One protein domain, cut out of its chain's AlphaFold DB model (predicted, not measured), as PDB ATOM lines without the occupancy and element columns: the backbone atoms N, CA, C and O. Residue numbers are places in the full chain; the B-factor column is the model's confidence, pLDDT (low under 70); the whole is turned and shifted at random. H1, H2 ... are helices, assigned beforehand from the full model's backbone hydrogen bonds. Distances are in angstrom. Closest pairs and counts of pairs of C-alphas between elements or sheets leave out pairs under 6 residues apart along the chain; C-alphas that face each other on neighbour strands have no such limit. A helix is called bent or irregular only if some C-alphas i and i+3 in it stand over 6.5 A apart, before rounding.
ATOM      1  N   ASP A  42     207.407 213.629 183.779       82.69
ATOM      2  CA  ASP A  42     206.045 213.126 183.640       82.69
ATOM      3  C   ASP A  42     205.137 213.741 184.708       82.69
ATOM      4  O   ASP A  42     205.484 213.822 185.890       82.69
ATOM      5  N   GLN A  43     203.943 214.162 184.291       87.94
ATOM      6  CA  GLN A  43     202.983 214.834 185.161       87.94
ATOM      7  C   GLN A  43     201.616 214.164 185.096       87.94
ATOM      8  O   GLN A  43     201.088 213.867 184.025       87.94
ATOM      9  N   ILE A  44     200.995 213.999 186.264       89.88
ATOM     10  CA  ILE A  44     199.587 213.619 186.356       89.88
ATOM     11  C   ILE A  44     198.759 214.900 186.287       89.88
ATOM     12  O   ILE A  44     198.784 215.725 187.201       89.88
ATOM     13  N   LEU A  45     198.007 215.055 185.199       90.75
ATOM     14  CA  LEU A  45     197.178 216.229 184.942       90.75
ATOM     15  C   LEU A  45     195.697 215.922 185.183       90.75
ATOM     16  O   LEU A  45     195.187 214.864 184.815       90.75
ATOM     17  N   CYS A  46     194.980 216.869 185.787       92.06
ATOM     18  CA  CYS A  46     193.546 216.758 186.043       92.06
ATOM     19  C   CYS A  46     192.856 218.128 185.985       92.06
ATOM     20  O   CYS A  46     193.481 219.155 186.247       92.06
ATOM     21  N   HIS A  47     191.546 218.151 185.716       96.62
ATOM     22  CA  HIS A  47     190.765 219.390 185.790       96.62
ATOM     23  C   HIS A  47     190.822 220.007 187.192       96.62
ATOM     24  O   HIS A  47     190.666 219.297 188.190       96.62
ATOM     25  N   SER A  48     190.973 221.332 187.256       96.06
ATOM     26  CA  SER A  48     191.062 222.068 188.517       96.06
ATOM     27  C   SER A  48     189.707 222.109 189.225       96.06
ATOM     28  O   SER A  48     188.860 222.963 188.974       96.06
ATOM     29  N   THR A  49     189.491 221.136 190.107       98.12
ATOM     30  CA  THR A  49     188.347 221.083 191.021       98.12
ATOM     31  C   THR A  49     188.854 220.823 192.437       98.12
ATOM     32  O   THR A  49     189.881 220.156 192.602       98.12
ATOM     33  N   PRO A  50     188.134 221.248 193.491       98.12
ATOM     34  CA  PRO A  50     188.556 220.985 194.869       98.12
ATOM     35  C   PRO A  50     188.775 219.494 195.169       98.12
ATOM     36  O   PRO A  50     189.654 219.137 195.949       98.12
ATOM     37  N   LYS A  51     187.988 218.610 194.542       97.94
ATOM     38  CA  LYS A  51     188.147 217.154 194.667       97.94
ATOM     39  C   LYS A  51     189.463 216.682 194.045       97.94
ATOM     40  O   LYS A  51     190.199 215.941 194.691       97.94
ATOM     41  N   ASN A  52     189.759 217.126 192.827       97.88
ATOM     42  CA  ASN A  52     190.950 216.702 192.099       97.88
ATOM     43  C   ASN A  52     192.237 217.264 192.711       97.88
ATOM     44  O   ASN A  52     193.227 216.550 192.785       97.88
ATOM     45  N   ILE A  53     192.203 218.487 193.248       96.38
ATOM     46  CA  ILE A  53     193.337 219.066 193.985       96.38
ATOM     47  C   ILE A  53     193.678 218.201 195.204       96.38
ATOM     48  O   ILE A  53     194.837 217.858 195.417       96.38
ATOM     49  N   ARG A  54     192.670 217.780 195.985       96.75
ATOM     50  CA  ARG A  54     192.893 216.863 197.118       96.75
ATOM     51  C   ARG A  54     193.470 215.521 196.668       96.75
ATOM     52  O   ARG A  54     194.361 215.001 197.330       96.75
ATOM     53  N   PHE A  55     192.974 214.982 195.555       96.50
ATOM     54  CA  PHE A  55     193.488 213.744 194.974       96.50
ATOM     55  C   PHE A  55     194.962 213.873 194.562       96.50
ATOM     56  O   PHE A  55     195.779 213.086 195.032       96.50
ATOM     57  N   ILE A  56     195.321 214.889 193.771       96.44
ATOM     58  CA  ILE A  56     196.706 215.120 193.333       96.44
ATOM     59  C   ILE A  56     197.637 215.336 194.523       96.44
ATOM     60  O   ILE A  56     198.718 214.758 194.554       96.44
ATOM     61  N   ASN A  57     197.215 216.081 195.546       95.56
ATOM     62  CA  ASN A  57     198.029 216.267 196.748       95.56
ATOM     63  C   ASN A  57     198.313 214.939 197.465       95.56
ATOM     64  O   ASN A  57     199.434 214.710 197.919       95.56
ATOM     65  N   GLN A  58     197.319 214.048 197.545       97.06
ATOM     66  CA  GLN A  58     197.507 212.723 198.135       97.06
ATOM     67  C   GLN A  58     198.424 211.844 197.277       97.06
ATOM     68  O   GLN A  58     199.301 211.174 197.820       97.06
ATOM     69  N   VAL A  59     198.249 211.856 195.954       95.31
ATOM     70  CA  VAL A  59     199.105 211.114 195.018       95.31
ATOM     71  C   VAL A  59     200.552 211.593 195.116       95.31
ATOM     72  O   VAL A  59     201.445 210.775 195.316       95.31
ATOM     73  N   ASN A  60     200.783 212.907 195.082       94.75
ATOM     74  CA  ASN A  60     202.114 213.501 195.200       94.75
ATOM     75  C   ASN A  60     202.799 213.114 196.513       94.75
ATOM     76  O   ASN A  60     203.984 212.789 196.507       94.75
ATOM     77  N   LYS A  61     202.056 213.094 197.627       96.69
ATOM     78  CA  LYS A  61     202.581 212.632 198.915       96.69
ATOM     79  C   LYS A  61     203.030 211.169 198.850       96.69
ATOM     80  O   LYS A  61     204.147 210.862 199.240       96.69
ATOM     81  N   VAL A  62     202.189 210.279 198.322       95.88
ATOM     82  CA  VAL A  62     202.522 208.847 198.217       95.88
ATOM     83  C   VAL A  62     203.724 208.618 197.297       95.88
ATOM     84  O   VAL A  62     204.618 207.855 197.651       95.88
ATOM     85  N   ILE A  63     203.785 209.300 196.149       93.38
ATOM     86  CA  ILE A  63     204.929 209.222 195.228       93.38
ATOM     87  C   ILE A  63     206.208 209.713 195.914       93.38
ATOM     88  O   ILE A  63     207.256 209.083 195.767       93.38
ATOM     89  N   HIS A  64     206.133 210.805 196.682       93.81
ATOM     90  CA  HIS A  64     207.266 211.310 197.451       93.81
ATOM     91  C   HIS A  64     207.776 210.265 198.449       93.81
ATOM     92  O   HIS A  64     208.965 209.950 198.433       93.81
ATOM     93  N   ASP A  65     206.883 209.679 199.248       96.38
ATOM     94  CA  ASP A  65     207.237 208.651 200.232       96.38
ATOM     95  C   ASP A  65     207.894 207.435 199.547       96.38
ATOM     96  O   ASP A  65     208.958 206.977 199.962       96.38
ATOM     97  N   MET A  66     207.326 206.974 198.427       94.44
ATOM     98  CA  MET A  66     207.867 205.860 197.635       94.44
ATOM     99  C   MET A  66     209.227 206.159 196.993       94.44
ATOM    100  O   MET A  66     210.005 205.242 196.722       94.44
ATOM    101  N   LYS A  67     209.515 207.428 196.692       90.69
ATOM    102  CA  LYS A  67     210.823 207.847 196.178       90.69
ATOM    103  C   LYS A  67     211.880 207.797 197.281       90.69
ATOM    104  O   LYS A  67     212.993 207.361 197.010       90.69
ATOM    105  N   GLN A  68     211.531 208.209 198.501       94.50
ATOM    106  CA  GLN A  68     212.444 208.203 199.651       94.50
ATOM    107  C   GLN A  68     212.802 206.784 200.104       94.50
ATOM    108  O   GLN A  68     213.951 206.520 200.440       94.50
ATOM    109  N   ASP A  69     211.835 205.865 200.092       95.38
ATOM    110  CA  ASP A  69     212.041 204.484 200.551       95.38
ATOM    111  C   ASP A  69     212.449 203.495 199.443       95.38
ATOM    112  O   ASP A  69     212.614 202.303 199.695       95.38
ATOM    113  N   GLY A  70     212.629 203.978 198.210       92.25
ATOM    114  CA  GLY A  70     213.105 203.183 197.078       92.25
ATOM    115  C   GLY A  70     212.044 202.315 196.396       92.25
ATOM    116  O   GLY A  70     212.328 201.762 195.331       92.25
ATOM    117  N   ARG A  71     210.804 202.235 196.903       93.94
ATOM    118  CA  ARG A  71     209.721 201.481 196.237       93.94
ATOM    119  C   ARG A  71     209.464 201.965 194.818       93.94
ATOM    120  O   ARG A  71     209.150 201.156 193.946       93.94
ATOM    121  N   LEU A  72     209.620 203.266 194.569       90.00
ATOM    122  CA  LEU A  72     209.448 203.818 193.230       90.00
ATOM    123  C   LEU A  72     210.496 203.259 192.255       90.00
ATOM    124  O   LEU A  72     210.137 202.891 191.141       90.00
ATOM    125  N   LYS A  73     211.754 203.102 192.692       88.69
ATOM    126  CA  LYS A  73     212.811 202.456 191.898       88.69
ATOM    127  C   LYS A  73     212.494 200.981 191.649       88.69
ATOM    128  O   LYS A  73     212.673 200.513 190.535       88.69
ATOM    129  N   THR A  74     211.961 200.265 192.636       90.19
ATOM    130  CA  THR A  74     211.553 198.859 192.460       90.19
ATOM    131  C   THR A  74     210.446 198.697 191.417       90.19
ATOM    132  O   THR A  74     210.475 197.753 190.633       90.19
ATOM    133  N   ILE A  75     209.470 199.608 191.388       87.75
ATOM    134  CA  ILE A  75     208.323 199.529 190.468       87.75
ATOM    135  C   ILE A  75     208.695 200.025 189.069       87.75
ATOM    136  O   ILE A  75     208.354 199.388 188.076       87.75
ATOM    137  N   LEU A  76     209.373 201.171 188.990       84.25
ATOM    138  CA  LEU A  76     209.622 201.880 187.738       84.25
ATOM    139  C   LEU A  76     211.024 201.654 187.173       84.25
ATOM    140  O   LEU A  76     211.275 202.039 186.039       84.25
ATOM    141  N   GLY A  77     211.942 201.031 187.911       80.44
ATOM    142  CA  GLY A  77     213.348 200.925 187.514       80.44
ATOM    143  C   GLY A  77     213.564 200.194 186.196       80.44
ATOM    144  O   GLY A  77     214.345 200.653 185.366       80.44
ATOM    145  N   ASN A  78     212.781 199.137 185.961       72.62
ATOM    146  CA  ASN A  78     212.797 198.385 184.705       72.62
ATOM    147  C   ASN A  78     212.206 199.170 183.524       72.62
ATOM    148  O   ASN A  78     212.485 198.830 182.380       72.62
ATOM    149  N   TYR A  79     211.398 200.197 183.799       75.44
ATOM    150  CA  TYR A  79     210.720 200.993 182.780       75.44
ATOM    151  C   TYR A  79     211.412 202.315 182.507       75.44
ATOM    152  O   TYR A  79     211.381 202.733 181.375       75.44
ATOM    153  N   TYR A  80     212.043 202.963 183.488       72.69
ATOM    154  CA  TYR A  80     212.679 204.279 183.327       72.69
ATOM    155  C   TYR A  80     214.209 204.215 183.295       72.69
ATOM    156  O   TYR A  80     214.880 205.243 183.333       72.69
ATOM    157  N   GLY A  81     214.783 203.011 183.250       62.25
ATOM    158  CA  GLY A  81     216.229 202.837 183.158       62.25
ATOM    159  C   GLY A  81     216.990 203.330 184.391       62.25
ATOM    160  O   GLY A  81     218.127 203.775 184.244       62.25
ATOM    161  N   TYR A  82     216.403 203.241 185.597       57.53
ATOM    162  CA  TYR A  82     217.141 203.450 186.850       57.53
ATOM    163  C   TYR A  82     218.195 202.341 187.001       57.53
ATOM    164  O   TYR A  82     217.954 201.331 187.661       57.53
ATOM    165  N   LYS A  83     219.353 202.507 186.364       47.50
ATOM    166  CA  LYS A  83     220.530 201.670 186.600       47.50
ATOM    167  C   LYS A  83     221.210 202.131 187.893       47.50
ATOM    168  O   LYS A  83     221.171 203.319 188.214       47.50
ATOM    169  N   ASP A  84     221.715 201.165 188.657       46.22
ATOM    170  CA  ASP A  84     222.549 201.400 189.845       46.22
ATOM    171  C   ASP A  84     223.835 202.163 189.499       46.22
ATOM    172  O   ASP A  84     224.397 201.906 188.407       46.22
TER     173      ASP A  84
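AT A GLANCE: This is residues 42 to 84 of the 84 residues of an uncharacterized protein of Paraglaciecola sp. MB-3u-78 (UniProt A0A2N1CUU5). What shape do these atoms make? A long helix, H1, and a short one, H2, meet near their ends as an L, and before H1 a stretch with no named element, residues 42 to 49, folds back on the side of H1 to which H2 turns. What is it built of? The printed part has 43 residues with two named helices, H1 then H2, and no named strand; the class is all helix. How spread out is it? It is loose, with a radius of gyration of the C-alphas of 12.8 A and spans of 39 by 18 by 10 A.

IN THESE COORDINATES: Where does the first helix run? H1 holds residues 50 to 68, from C-alpha 50 at (188.556, 220.985, 194.869), and is 27.5 A long. Where is the second? H2 holds residues 71 to 80, is 13.5 A long and ends with C-alpha 80 at (212.679, 204.279, 183.327). H2 is irregular: C-alphas 75 and 78 are 7.4 A apart.

HOW THE PARTS SIT: How do the helices stand to each other? H1 and H2 only just touch, and only at the corner by their tight link of 2 residues, with 3 pairs of C-alphas within 8 A. H1 touches H2 with residues 63 to 67 alone; the closest C-alphas are those of Met 66 and Leu 72, 5.1 A apart. Their lines are about perpendicular, at 89 degrees. How do the backbones run? In H1 every O i to N i+4 pair is within hydrogen-bond range, and in H2 4 of 6 are.

THE WHOLE: How large is it? The two C-alphas farthest apart, those of Pro 50 and Asp 84, are 39.6 A apart. Which part stands free? Residues 47 to 54, of which 50 to 54 belong to H1, stand free. Is it whole and sure? The printed part has no cut, and its mean pLDDT is 88.1. Residues 81 to 84 are under 70.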